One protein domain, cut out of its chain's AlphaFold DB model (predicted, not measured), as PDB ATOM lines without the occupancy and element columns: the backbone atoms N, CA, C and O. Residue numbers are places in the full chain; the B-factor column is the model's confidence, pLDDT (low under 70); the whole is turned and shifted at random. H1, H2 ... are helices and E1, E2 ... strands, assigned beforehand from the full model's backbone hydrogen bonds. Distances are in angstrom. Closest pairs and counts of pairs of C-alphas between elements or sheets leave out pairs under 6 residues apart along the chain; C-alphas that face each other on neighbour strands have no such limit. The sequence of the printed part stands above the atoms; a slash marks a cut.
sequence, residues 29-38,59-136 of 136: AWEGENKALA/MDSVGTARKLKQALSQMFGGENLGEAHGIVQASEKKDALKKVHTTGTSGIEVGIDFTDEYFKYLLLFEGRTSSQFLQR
ATOM      1  N   ALA A  29      21.170  -7.569 -40.803       82.56
ATOM      2  CA  ALA A  29      20.326  -7.601 -39.613       82.56
ATOM      3  C   ALA A  29      19.733  -6.222 -39.266       82.56
ATOM      4  O   ALA A  29      19.266  -6.029 -38.148       82.56
ATOM      5  N   TRP A  30      19.734  -5.270 -40.211       71.56
ATOM      6  CA  TRP A  30      19.155  -3.927 -40.037       71.56
ATOM      7  C   TRP A  30      19.780  -3.111 -38.893       71.56
ATOM      8  O   TRP A  30      19.171  -2.183 -38.369       71.56
ATOM      9  N   GLU A  31      21.026  -3.411 -38.519       84.94
ATOM     10  CA  GLU A  31      21.703  -2.722 -37.415       84.94
ATOM     11  C   GLU A  31      22.169  -1.300 -37.755       84.94
ATOM     12  O   GLU A  31      22.601  -0.576 -36.859       84.94
ATOM     13  N   GLY A  32      22.099  -0.880 -39.023       86.12
ATOM     14  CA  GLY A  32      22.561   0.441 -39.452       86.12
ATOM     15  C   GLY A  32      21.809   1.591 -38.773       86.12
ATOM     16  O   GLY A  32      22.447   2.514 -38.270       86.12
ATOM     17  N   GLU A  33      20.485   1.470 -38.606       87.81
ATOM     18  CA  GLU A  33      19.665   2.416 -37.832       87.81
ATOM     19  C   GLU A  33      20.151   2.523 -36.379       87.81
ATOM     20  O   GLU A  33      20.407   3.617 -35.879       87.81
ATOM     21  N   ASN A  34      20.331   1.383 -35.705       90.25
ATOM     22  CA  ASN A  34      20.746   1.345 -34.301       90.25
ATOM     23  C   ASN A  34      22.137   1.955 -34.107       90.25
ATOM     24  O   ASN A  34      22.374   2.671 -33.135       90.25
ATOM     25  N   LYS A  35      23.059   1.694 -35.041       92.25
ATOM     26  CA  LYS A  35      24.396   2.295 -35.026       92.25
ATOM     27  C   LYS A  35      24.334   3.798 -35.278       92.25
ATOM     28  O   LYS A  35      24.992   4.538 -34.557       92.25
ATOM     29  N   ALA A  36      23.525   4.254 -36.234       92.75
ATOM     30  CA  ALA A  36      23.335   5.677 -36.499       92.75
ATOM     31  C   ALA A  36      22.788   6.415 -35.267       92.75
ATOM     32  O   ALA A  36      23.315   7.461 -34.900       92.75
ATOM     33  N   LEU A  37      21.787   5.838 -34.593       93.25
ATOM     34  CA  LEU A  37      21.228   6.380 -33.352       93.25
ATOM     35  C   LEU A  37      22.266   6.427 -32.223       93.25
ATOM     36  O   LEU A  37      22.369   7.435 -31.527       93.25
ATOM     37  N   ALA A  38      23.070   5.371 -32.069       93.62
ATOM     38  CA  ALA A  38      24.118   5.307 -31.050       93.62
ATOM     39  C   ALA A  38      25.228   6.356 -31.245       93.62
ATOM     40  O   ALA A  38      25.874   6.732 -30.272       93.62
ATOM     41  N   MET A  59      20.170   7.083 -45.022       91.75
ATOM     42  CA  MET A  59      19.758   5.739 -44.622       91.75
ATOM     43  C   MET A  59      19.242   4.953 -45.831       91.75
ATOM     44  O   MET A  59      18.764   5.540 -46.802       91.75
ATOM     45  N   ASP A  60      19.281   3.625 -45.784       87.31
ATOM     46  CA  ASP A  60      18.809   2.810 -46.910       87.31
ATOM     47  C   ASP A  60      17.284   2.856 -47.112       87.31
ATOM     48  O   ASP A  60      16.804   2.720 -48.234       87.31
ATOM     49  N   SER A  61      16.507   3.107 -46.051       88.06
ATOM     50  CA  SER A  61      15.043   3.146 -46.130       88.06
ATOM     51  C   SER A  61      14.431   4.460 -45.635       88.06
ATOM     52  O   SER A  61      14.981   5.169 -44.789       88.06
ATOM     53  N   VAL A  62      13.224   4.762 -46.119       90.12
ATOM     54  CA  VAL A  62      12.439   5.913 -45.643       90.12
ATOM     55  C   VAL A  62      12.063   5.752 -44.167       90.12
ATOM     56  O   VAL A  62      12.093   6.722 -43.415       90.12
ATOM     57  N   GLY A  63      11.739   4.530 -43.730       90.25
ATOM     58  CA  GLY A  63      11.383   4.256 -42.335       90.25
ATOM     59  C   GLY A  63      12.529   4.569 -41.373       90.25
ATOM     60  O   GLY A  63      12.330   5.272 -40.384       90.25
ATOM     61  N   THR A  64      13.741   4.120 -41.707       90.56
ATOM     62  CA  THR A  64      14.961   4.403 -40.934       90.56
ATOM     63  C   THR A  64      15.299   5.897 -40.947       90.56
ATOM     64  O   THR A  64      15.586   6.465 -39.895       90.56
ATOM     65  N   ALA A  65      15.178   6.569 -42.100       92.50
ATOM     66  CA  ALA A  65      15.396   8.015 -42.199       92.50
ATOM     67  C   ALA A  65      14.427   8.811 -41.303       92.50
ATOM     68  O   ALA A  65      14.849   9.719 -40.590       92.50
ATOM     69  N   ARG A  66      13.144   8.428 -41.269       92.56
ATOM     70  CA  ARG A  66      12.119   9.068 -40.426       92.56
ATOM     71  C   ARG A  66      12.363   8.900 -38.938       92.56
ATOM     72  O   ARG A  66      12.189   9.852 -38.184       92.56
ATOM     73  N   LYS A  67      12.757   7.708 -38.502       92.69
ATOM     74  CA  LYS A  67      13.095   7.484 -37.094       92.69
ATOM     75  C   LYS A  67      14.329   8.282 -36.686       92.69
ATOM     76  O   LYS A  67      14.319   8.920 -35.637       92.69
ATOM     77  N   LEU A  68      15.351   8.324 -37.544       94.25
ATOM     78  CA  LEU A  68      16.530   9.148 -37.301       94.25
ATOM     79  C   LEU A  68      16.160  10.637 -37.217       94.25
ATOM     80  O   LEU A  68      16.624  11.332 -36.320       94.25
ATOM     81  N   LYS A  69      15.255  11.110 -38.083       94.12
ATOM     82  CA  LYS A  69      14.698  12.469 -38.027       94.12
ATOM     83  C   LYS A  69      14.001  12.744 -36.698       94.12
ATOM     84  O   LYS A  69      14.193  13.810 -36.131       94.12
ATOM     85  N   GLN A  70      13.206  11.805 -36.184       94.50
ATOM     86  CA  GLN A  70      12.554  11.959 -34.878       94.50
ATOM     87  C   GLN A  70      13.580  12.102 -33.749       94.50
ATOM     88  O   GLN A  70      13.450  13.014 -32.937       94.50
ATOM     89  N   ALA A  71      14.622  11.265 -33.735       94.69
ATOM     90  CA  ALA A  71      15.691  11.353 -32.741       94.69
ATOM     91  C   ALA A  71      16.459  12.683 -32.843       94.69
ATOM     92  O   ALA A  71      16.611  13.395 -31.853       94.69
ATOM     93  N   LEU A  72      16.857  13.080 -34.054       95.00
ATOM     94  CA  LEU A  72      17.509  14.366 -34.305       95.00
ATOM     95  C   LEU A  72      16.610  15.552 -33.914       95.00
ATOM     96  O   LEU A  72      17.095  16.528 -33.355       95.00
ATOM     97  N   SER A  73      15.297  15.466 -34.149       94.62
ATOM     98  CA  SER A  73      14.345  16.530 -33.807       94.62
ATOM     99  C   SER A  73      14.253  16.743 -32.302       94.62
ATOM    100  O   SER A  73      14.053  17.874 -31.866       94.62
ATOM    101  N   GLN A  74      14.373  15.673 -31.513       93.50
ATOM    102  CA  GLN A  74      14.400  15.755 -30.053       93.50
ATOM    103  C   GLN A  74      15.697  16.397 -29.543       93.50
ATOM    104  O   GLN A  74      15.686  17.025 -28.490       93.50
ATOM    105  N   MET A  75      16.795  16.258 -30.289       91.31
ATOM    106  CA  MET A  75      18.112  16.772 -29.907       91.31
ATOM    107  C   MET A  75      18.370  18.215 -30.358       91.31
ATOM    108  O   MET A  75      19.009  18.964 -29.626       91.31
ATOM    109  N   PHE A  76      17.894  18.600 -31.548       90.06
ATOM    110  CA  PHE A  76      18.285  19.846 -32.229       90.06
ATOM    111  C   PHE A  76      17.115  20.783 -32.587       90.06
ATOM    112  O   PHE A  76      17.341  21.837 -33.181       90.06
ATOM    113  N   GLY A  77      15.873  20.417 -32.242       88.81
ATOM    114  CA  GLY A  77      14.670  21.186 -32.590       88.81
ATOM    115  C   GLY A  77      14.181  20.917 -34.019       88.81
ATOM    116  O   GLY A  77      14.960  20.854 -34.969       88.81
ATOM    117  N   GLY A  78      12.873  20.711 -34.191       86.50
ATOM    118  CA  GLY A  78      12.290  20.233 -35.455       86.50
ATOM    119  C   GLY A  78      12.398  21.212 -36.631       86.50
ATOM    120  O   GLY A  78      12.425  20.792 -37.787       86.50
ATOM    121  N   GLU A  79      12.499  22.509 -36.363       86.75
ATOM    122  CA  GLU A  79      12.618  23.583 -37.353       86.75
ATOM    123  C   GLU A  79      13.923  23.533 -38.165       86.75
ATOM    124  O   GLU A  79      13.962  23.988 -39.317       86.75
ATOM    125  N   ASN A  80      14.962  22.924 -37.590       86.69
ATOM    126  CA  ASN A  80      16.293  22.784 -38.176       86.69
ATOM    127  C   ASN A  80      16.458  21.495 -38.992       86.69
ATOM    128  O   ASN A  80      17.543  21.242 -39.521       86.69
ATOM    129  N   LEU A  81      15.395  20.690 -39.112       93.38
ATOM    130  CA  LEU A  81      15.422  19.389 -39.768       93.38
ATOM    131  C   LEU A  81      14.680  19.376 -41.106       93.38
ATOM    132  O   LEU A  81      13.503  19.721 -41.206       93.38
ATOM    133  N   GLY A  82      15.366  18.891 -42.136       92.75
ATOM    134  CA  GLY A  82      14.815  18.587 -43.450       92.75
ATOM    135  C   GLY A  82      14.709  17.086 -43.703       92.75
ATOM    136  O   GLY A  82      15.436  16.277 -43.125       92.75
ATOM    137  N   GLU A  83      13.815  16.709 -44.611       92.69
ATOM    138  CA  GLU A  83      13.644  15.334 -45.069       92.69
ATOM    139  C   GLU A  83      13.712  15.270 -46.598       92.69
ATOM    140  O   GLU A  83      13.005  15.995 -47.292       92.69
ATOM    141  N   ALA A  84      14.582  14.411 -47.125       90.56
ATOM    142  CA  ALA A  84      14.870  14.322 -48.549       90.56
ATOM    143  C   ALA A  84      14.858  12.856 -49.015       90.56
ATOM    144  O   ALA A  84      15.882  12.177 -49.062       90.56
ATOM    145  N   HIS A  85      13.684  12.343 -49.384       86.62
ATOM    146  CA  HIS A  85      13.517  10.993 -49.944       86.62
ATOM    147  C   HIS A  85      12.505  10.981 -51.096       86.62
ATOM    148  O   HIS A  85      11.880  11.995 -51.388       86.62
ATOM    149  N   GLY A  86      12.332   9.838 -51.769       81.62
ATOM    150  CA  GLY A  86      11.525   9.716 -52.998       81.62
ATOM    151  C   GLY A  86      10.010   9.935 -52.864       81.62
ATOM    152  O   GLY A  86       9.301   9.779 -53.847       81.62
ATOM    153  N   ILE A  87       9.512  10.276 -51.672       81.31
ATOM    154  CA  ILE A  87       8.083  10.565 -51.421       81.31
ATOM    155  C   ILE A  87       7.877  12.072 -51.174       81.31
ATOM    156  O   ILE A  87       6.759  12.563 -51.264       81.31
ATOM    157  N   VAL A  88       8.950  12.815 -50.875       83.25
ATOM    158  CA  VAL A  88       8.914  14.275 -50.718       83.25
ATOM    159  C   VAL A  88       8.923  14.915 -52.104       83.25
ATOM    160  O   VAL A  88       9.627  14.435 -53.001       83.25
ATOM    161  N   GLN A  89       8.156  15.993 -52.293       83.94
ATOM    162  CA  GLN A  89       8.126  16.697 -53.575       83.94
ATOM    163  C   GLN A  89       9.502  17.285 -53.916       83.94
ATOM    164  O   GLN A  89      10.303  17.597 -53.038       83.94
ATOM    165  N   ALA A  90       9.797  17.464 -55.204       81.62
ATOM    166  CA  ALA A  90      11.112  17.938 -55.638       81.62
ATOM    167  C   ALA A  90      11.460  19.346 -55.110       81.62
ATOM    168  O   ALA A  90      12.616  19.595 -54.770       81.62
ATOM    169  N   SER A  91      10.478  20.247 -55.021       82.19
ATOM    170  CA  SER A  91      10.635  21.583 -54.426       82.19
ATOM    171  C   SER A  91      10.948  21.491 -52.931       82.19
ATOM    172  O   SER A  91      11.976  21.992 -52.484       82.19
ATOM    173  N   GLU A  92      10.125  20.753 -52.188       86.38
ATOM    174  CA  GLU A  92      10.293  20.516 -50.749       86.38
ATOM    175  C   GLU A  92      11.633  19.840 -50.426       86.38
ATOM    176  O   GLU A  92      12.266  20.154 -49.420       86.38
ATOM    177  N   LYS A  93      12.108  18.948 -51.305       88.25
ATOM    178  CA  LYS A  93      13.411  18.290 -51.168       88.25
ATOM    179  C   LYS A  93      14.557  19.301 -51.212       88.25
ATOM    180  O   LYS A  93      15.481  19.188 -50.410       88.25
ATOM    181  N   LYS A  94      14.515  20.279 -52.123       88.12
ATOM    182  CA  LYS A  94      15.552  21.321 -52.205       88.12
ATOM    183  C   LYS A  94      15.581  22.153 -50.929       88.12
ATOM    184  O   LYS A  94      16.645  22.314 -50.344       88.12
ATOM    185  N   ASP A  95      14.428  22.588 -50.440       90.62
ATOM    186  CA  ASP A  95      14.359  23.366 -49.199       90.62
ATOM    187  C   ASP A  95      14.810  22.548 -47.979       90.62
ATOM    188  O   ASP A  95      15.537  23.048 -47.118       90.62
ATOM    189  N   ALA A  96      14.465  21.260 -47.934       92.25
ATOM    190  CA  ALA A  96      14.923  20.333 -46.906       92.25
ATOM    191  C   ALA A  96      16.449  20.151 -46.889       92.25
ATOM    192  O   ALA A  96      17.042  20.006 -45.817       92.25
ATOM    193  N   LEU A  97      17.104  20.165 -48.051       92.62
ATOM    194  CA  LEU A  97      18.561  20.031 -48.148       92.62
ATOM    195  C   LEU A  97      19.304  21.279 -47.657       92.62
ATOM    196  O   LEU A  97      20.467  21.162 -47.282       92.62
ATOM    197  N   LYS A  98      18.651  22.442 -47.583       92.94
ATOM    198  CA  LYS A  98      19.244  23.676 -47.032       92.94
ATOM    199  C   LYS A  98      19.234  23.723 -45.503       92.94
ATOM    200  O   LYS A  98      19.875  24.584 -44.905       92.94
ATOM    201  N   LYS A  99      18.494  22.814 -44.859       93.88
ATOM    202  CA  LYS A  99      18.397  22.723 -43.397       93.88
ATOM    203  C   LYS A  99      19.726  22.298 -42.765       93.88
ATOM    204  O   LYS A  99      20.569  21.669 -43.413       93.88
ATOM    205  N   VAL A 100      19.880  22.641 -41.482       94.31
ATOM    206  CA  VAL A 100      21.050  22.300 -40.656       94.31
ATOM    207  C   VAL A 100      21.223  20.788 -40.615       94.31
ATOM    208  O   VAL A 100      22.280  20.284 -40.966       94.31
ATOM    209  N   HIS A 101      20.164  20.045 -40.307       95.50
ATOM    210  CA  HIS A 101      20.175  18.587 -40.357       95.50
ATOM    211  C   HIS A 101      19.240  18.113 -41.465       95.50
ATOM    212  O   HIS A 101      18.085  18.525 -41.531       95.50
ATOM    213  N   THR A 102      19.706  17.211 -42.323       95.81
ATOM    214  CA  THR A 102      18.857  16.611 -43.356       95.81
ATOM    215  C   THR A 102      18.945  15.096 -43.295       95.81
ATOM    216  O   THR A 102      20.025  14.529 -43.438       95.81
ATOM    217  N   THR A 103      17.808  14.422 -43.131       95.19
ATOM    218  CA  THR A 103      17.721  12.961 -43.266       95.19
ATOM    219  C   THR A 103      17.188  12.590 -44.639       95.19
ATOM    220  O   THR A 103      16.215  13.183 -45.109       95.19
ATOM    221  N   GLY A 104      17.759  11.576 -45.268       93.50
ATOM    222  CA  GLY A 104      17.327  11.135 -46.582       93.50
ATOM    223  C   GLY A 104      17.658   9.685 -46.879       93.50
ATOM    224  O   GLY A 104      18.119   8.927 -46.027       93.50
ATOM    225  N   THR A 105      17.390   9.323 -48.126       90.69
ATOM    226  CA  THR A 105      17.683   8.005 -48.711       90.69
ATOM    227  C   THR A 105      18.485   8.177 -49.995       90.69
ATOM    228  O   THR A 105      18.657   9.310 -50.440       90.69
ATOM    229  N   SER A 106      18.856   7.085 -50.665       80.69
ATOM    230  CA  SER A 106      19.610   7.102 -51.931       80.69
ATOM    231  C   SER A 106      19.053   8.003 -53.037       80.69
ATOM    232  O   SER A 106      19.792   8.468 -53.896       80.69
ATOM    233  N   GLY A 107      17.769   8.367 -52.983       76.00
ATOM    234  CA  GLY A 107      17.191   9.389 -53.858       76.00
ATOM    235  C   GLY A 107      17.834  10.787 -53.781       76.00
ATOM    236  O   GLY A 107      17.350  11.680 -54.475       76.00
ATOM    237  N   ILE A 108      18.843  11.020 -52.934       79.69
ATOM    238  CA  ILE A 108      19.635  12.262 -52.894       79.69
ATOM    239  C   ILE A 108      21.044  12.125 -53.496       79.69
ATOM    240  O   ILE A 108      21.775  13.104 -53.556       79.69
ATOM    241  N   GLU A 109      21.432  10.926 -53.927       70.31
ATOM    242  CA  GLU A 109      22.786  10.626 -54.419       70.31
ATOM    243  C   GLU A 109      23.022  11.067 -55.869       70.31
ATOM    244  O   GLU A 109      24.148  11.019 -56.356       70.31
ATOM    245  N   VAL A 110      21.963  11.436 -56.595       70.50
ATOM    246  CA  VAL A 110      22.030  11.750 -58.026       70.50
ATOM    247  C   VAL A 110      21.355  13.088 -58.292       70.50
ATOM    248  O   VAL A 110      20.205  13.301 -57.908       70.50
ATOM    249  N   GLY A 111      22.067  13.977 -58.989       72.44
ATOM    250  CA  GLY A 111      21.533  15.257 -59.465       72.44
ATOM    251  C   GLY A 111      21.462  16.370 -58.416       72.44
ATOM    252  O   GLY A 111      20.813  17.384 -58.674       72.44
ATOM    253  N   ILE A 112      22.103  16.197 -57.256       81.94
ATOM    254  CA  ILE A 112      22.305  17.262 -56.266       81.94
ATOM    255  C   ILE A 112      23.788  17.607 -56.239       81.94
ATOM    256  O   ILE A 112      24.624  16.734 -56.024       81.94
ATOM    257  N   ASP A 113      24.086  18.884 -56.452       85.62
ATOM    258  CA  ASP A 113      25.413  19.437 -56.221       85.62
ATOM    259  C   ASP A 113      25.487  19.945 -54.774       85.62
ATOM    260  O   ASP A 113      24.743  20.851 -54.391       85.62
ATOM    261  N   PHE A 114      26.336  19.328 -53.949       87.00
ATOM    262  CA  PHE A 114      26.495  19.661 -52.526       87.00
ATOM    263  C   PHE A 114      27.486  20.817 -52.318       87.00
ATOM    264  O   PHE A 114      28.385  20.757 -51.479       87.00
ATOM    265  N   THR A 115      27.298  21.888 -53.082       85.19
ATOM    266  CA  THR A 115      28.042  23.149 -52.990       85.19
ATOM    267  C   THR A 115      27.149  24.256 -52.426       85.19
ATOM    268  O   THR A 115      25.933  24.089 -52.277       85.19
ATOM    269  N   ASP A 116      27.753  25.382 -52.047       87.62
ATOM    270  CA  ASP A 116      27.059  26.596 -51.607       87.62
ATOM    271  C   ASP A 116      25.998  26.338 -50.516       87.62
ATOM    272  O   ASP A 116      26.297  25.856 -49.421       87.62
ATOM    273  N   GLU A 117      24.727  26.633 -50.802       89.62
ATOM    274  CA  GLU A 117      23.613  26.468 -49.868       89.62
ATOM    275  C   GLU A 117      23.268  25.003 -49.545       89.62
ATOM    276  O   GLU A 117      22.502  24.754 -48.611       89.62
ATOM    277  N   TYR A 118      23.837  24.039 -50.267       89.69
ATOM    278  CA  TYR A 118      23.668  22.610 -50.007       89.69
ATOM    279  C   TYR A 118      24.866  21.989 -49.295       89.69
ATOM    280  O   TYR A 118      24.767  20.831 -48.895       89.69
ATOM    281  N   PHE A 119      25.959  22.733 -49.094       90.44
ATOM    282  CA  PHE A 119      27.186  22.212 -48.495       90.44
ATOM    283  C   PHE A 119      26.945  21.543 -47.133       90.44
ATOM    284  O   PHE A 119      26.141  22.010 -46.314       90.44
ATOM    285  N   LYS A 120      27.653  20.433 -46.892       91.38
ATOM    286  CA  LYS A 120      27.551  19.610 -45.681       91.38
ATOM    287  C   LYS A 120      28.931  19.410 -45.066       91.38
ATOM    288  O   LYS A 120      29.864  18.996 -45.739       91.38
ATOM    289  N   TYR A 121      29.024  19.659 -43.767       91.56
ATOM    290  CA  TYR A 121      30.231  19.447 -42.967       91.56
ATOM    291  C   TYR A 121      30.343  18.010 -42.458       91.56
ATOM    292  O   TYR A 121      31.438  17.533 -42.175       91.56
ATOM    293  N   LEU A 122      29.204  17.332 -42.312       93.94
ATOM    294  CA  LEU A 122      29.137  15.968 -41.809       93.94
ATOM    295  C   LEU A 122      28.210  15.133 -42.676       93.94
ATOM    296  O   LEU A 122      27.074  15.527 -42.948       93.94
ATOM    297  N   LEU A 123      28.688  13.947 -43.032       94.00
ATOM    298  CA  LEU A 123      27.922  12.920 -43.710       94.00
ATOM    299  C   LEU A 123      27.936  11.643 -42.866       94.00
ATOM    300  O   LEU A 123      28.998  11.135 -42.513       94.00
ATOM    301  N   LEU A 124      26.754  11.111 -42.570       94.81
ATOM    302  CA  LEU A 124      26.579   9.785 -41.986       94.81
ATOM    303  C   LEU A 124      25.756   8.938 -42.948       94.81
ATOM    304  O   LEU A 124      24.670   9.348 -43.360       94.81
ATOM    305  N   PHE A 125      26.232   7.745 -43.293       93.31
ATOM    306  CA  PHE A 125      25.528   6.890 -44.242       93.31
ATOM    307  C   PHE A 125      25.790   5.395 -44.050       93.31
ATOM    308  O   PHE A 125      26.790   4.982 -43.468       93.31
ATOM    309  N   GLU A 126      24.896   4.573 -44.603       90.56
ATOM    310  CA  GLU A 126      25.047   3.113 -44.657       90.56
ATOM    311  C   GLU A 126      25.704   2.665 -45.974       90.56
ATOM    312  O   GLU A 126      25.050   2.635 -47.016       90.56
ATOM    313  N   GLY A 127      26.983   2.289 -45.967       88.19
ATOM    314  CA  GLY A 127      27.658   1.756 -47.161       88.19
ATOM    315  C   GLY A 127      27.434   0.251 -47.348       88.19
ATOM    316  O   GLY A 127      28.267  -0.539 -46.912       88.19
ATOM    317  N   ARG A 128      26.332  -0.182 -47.986       84.81
ATOM    318  CA  ARG A 128      26.049  -1.627 -48.183       84.81
ATOM    319  C   ARG A 128      26.897  -2.278 -49.266       84.81
ATOM    320  O   ARG A 128      27.124  -3.486 -49.229       84.81
ATOM    321  N   THR A 129      27.325  -1.492 -50.243       85.81
ATOM    322  CA  THR A 129      28.192  -1.928 -51.335       85.81
ATOM    323  C   THR A 129      29.356  -0.960 -51.482       85.81
ATOM    324  O   THR A 129      29.267   0.199 -51.073       85.81
ATOM    325  N   SER A 130      30.442  -1.418 -52.104       88.00
ATOM    326  CA  SER A 130      31.575  -0.554 -52.445       88.00
ATOM    327  C   SER A 130      31.157   0.608 -53.350       88.00
ATOM    328  O   SER A 130      31.625   1.721 -53.156       88.00
ATOM    329  N   SER A 131      30.234   0.383 -54.289       85.88
ATOM    330  CA  SER A 131      29.721   1.437 -55.172       85.88
ATOM    331  C   SER A 131      28.967   2.522 -54.405       85.88
ATOM    332  O   SER A 131      29.239   3.698 -54.614       85.88
ATOM    333  N   GLN A 132      28.076   2.145 -53.479       83.88
ATOM    334  CA  GLN A 132      27.388   3.117 -52.619       83.88
ATOM    335  C   GLN A 132      28.371   3.873 -51.725       83.88
ATOM    336  O   GLN A 132      28.200   5.064 -51.505       83.88
ATOM    337  N   PHE A 133      29.388   3.178 -51.211       88.19
ATOM    338  CA  PHE A 133      30.415   3.782 -50.373       88.19
ATOM    339  C   PHE A 133      31.287   4.796 -51.121       88.19
ATOM    340  O   PHE A 133      31.684   5.782 -50.528       88.19
ATOM    341  N   LEU A 134      31.587   4.560 -52.400       86.44
ATOM    342  CA  LEU A 134      32.396   5.478 -53.208       86.44
ATOM    343  C   LEU A 134      31.598   6.668 -53.754       86.44
ATOM    344  O   LEU A 134      32.184   7.709 -54.029       86.44
ATOM    345  N   GLN A 135      30.292   6.500 -53.976       82.00
ATOM    346  CA  GLN A 135      29.431   7.565 -54.494       82.00
ATOM    347  C   GLN A 135      29.048   8.594 -53.420       82.00
ATOM    348  O   GLN A 135      28.764   9.741 -53.761       82.00
ATOM    349  N   ARG A 136      28.980   8.166 -52.158       84.12
ATOM    350  CA  ARG A 136      28.603   8.991 -51.005       84.12
ATOM    351  C   ARG A 136      29.833   9.582 -50.338       84.12
ATOM    352  O   ARG A 136      29.751  10.773 -49.976       84.12
TER     353      ARG A 136
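Overview. This is residues 29 to 38 and 59 to 136 of the 136 residues of an uncharacterized protein of Raphidiopsis brookii D9 (UniProt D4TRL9). A short parallel pair of strands, E1 and E2, makes the core of this small rounded domain, with H2 packed on one side of it and H3 on the other. H1 runs beside H2, while a long loop leads from E2 to E3, which lies near E2 with no named strand as partner, and H4 follows as a small end piece away from the other helices. The printed part has 88 residues with four named helices and three named strands, in the order H1 H2 E1 H3 E2 E3 H4, and its class is mixed, helices and strands. It is compact, with a radius of gyration of the C-alphas of 12.5 A and spans of 33 by 30 by 25 A.

Along the chain. Find C-alpha 31 at (21.703, -2.722, -37.415), where H1 begins; it covers residues 31 to 38. Beyond the cut, look for C-alpha 62 at (12.439, 5.913, -45.643); from there H2, residues 62 to 76, runs 20.2 A. E1 follows at residues 81 to 84, 10.2 A long, then H3 at residues 90 to 97, 10.8 A, and E2 at residues 101 to 104. After residues 105 to 121, which hold no named element, you reach E3, residues 122 to 125, and then H4, residues 130 to 135, ending at C-alpha 135, (29.431, 7.565, -54.494).

Arrangement. Start with H1 and H2, which touch, running the same way at a shallow tilt of 6 degrees; their closest C-alphas, of Glu 33 and Thr 64, are 6.0 A apart. H2 comes closest to E2 at the C-alphas of Ala 65 and Thr 103, 5.6 A. E1 and E2 are parallel neighbours, 24 degrees between their directions; look for N 82 and O 101 at 2.8 A and N 103 and O 82 at 3.0 A, within hydrogen-bond range. E1, H3 and E2 form a strand-helix-strand unit, two parallel neighbour strands with a helix between them in the chain, and its crossover is right-handed. The closest C-alphas of E1 and H3, of Gly 82 and Ala 96, are 3.9 A apart. E2 and E3 are near each other, with 5 pairs of C-alphas within 10 A. E3 and H4 are only just apart, closest 8.4 A. In H1, H2, H3 and H4 each O i to N i+4 pair is within hydrogen-bond range.

Size, cuts and confidence. The two C-alphas farthest apart, of Ala 29 and Asp 116, are 36.9 A apart. Residues 39 to 58 are not printed, and C-alphas 38 and 59 are 14.3 A apart across that cut. The link from E2 to E3 is long, with 17 residues. The mean pLDDT of the printed part is 88.4, and no printed residue is under 70.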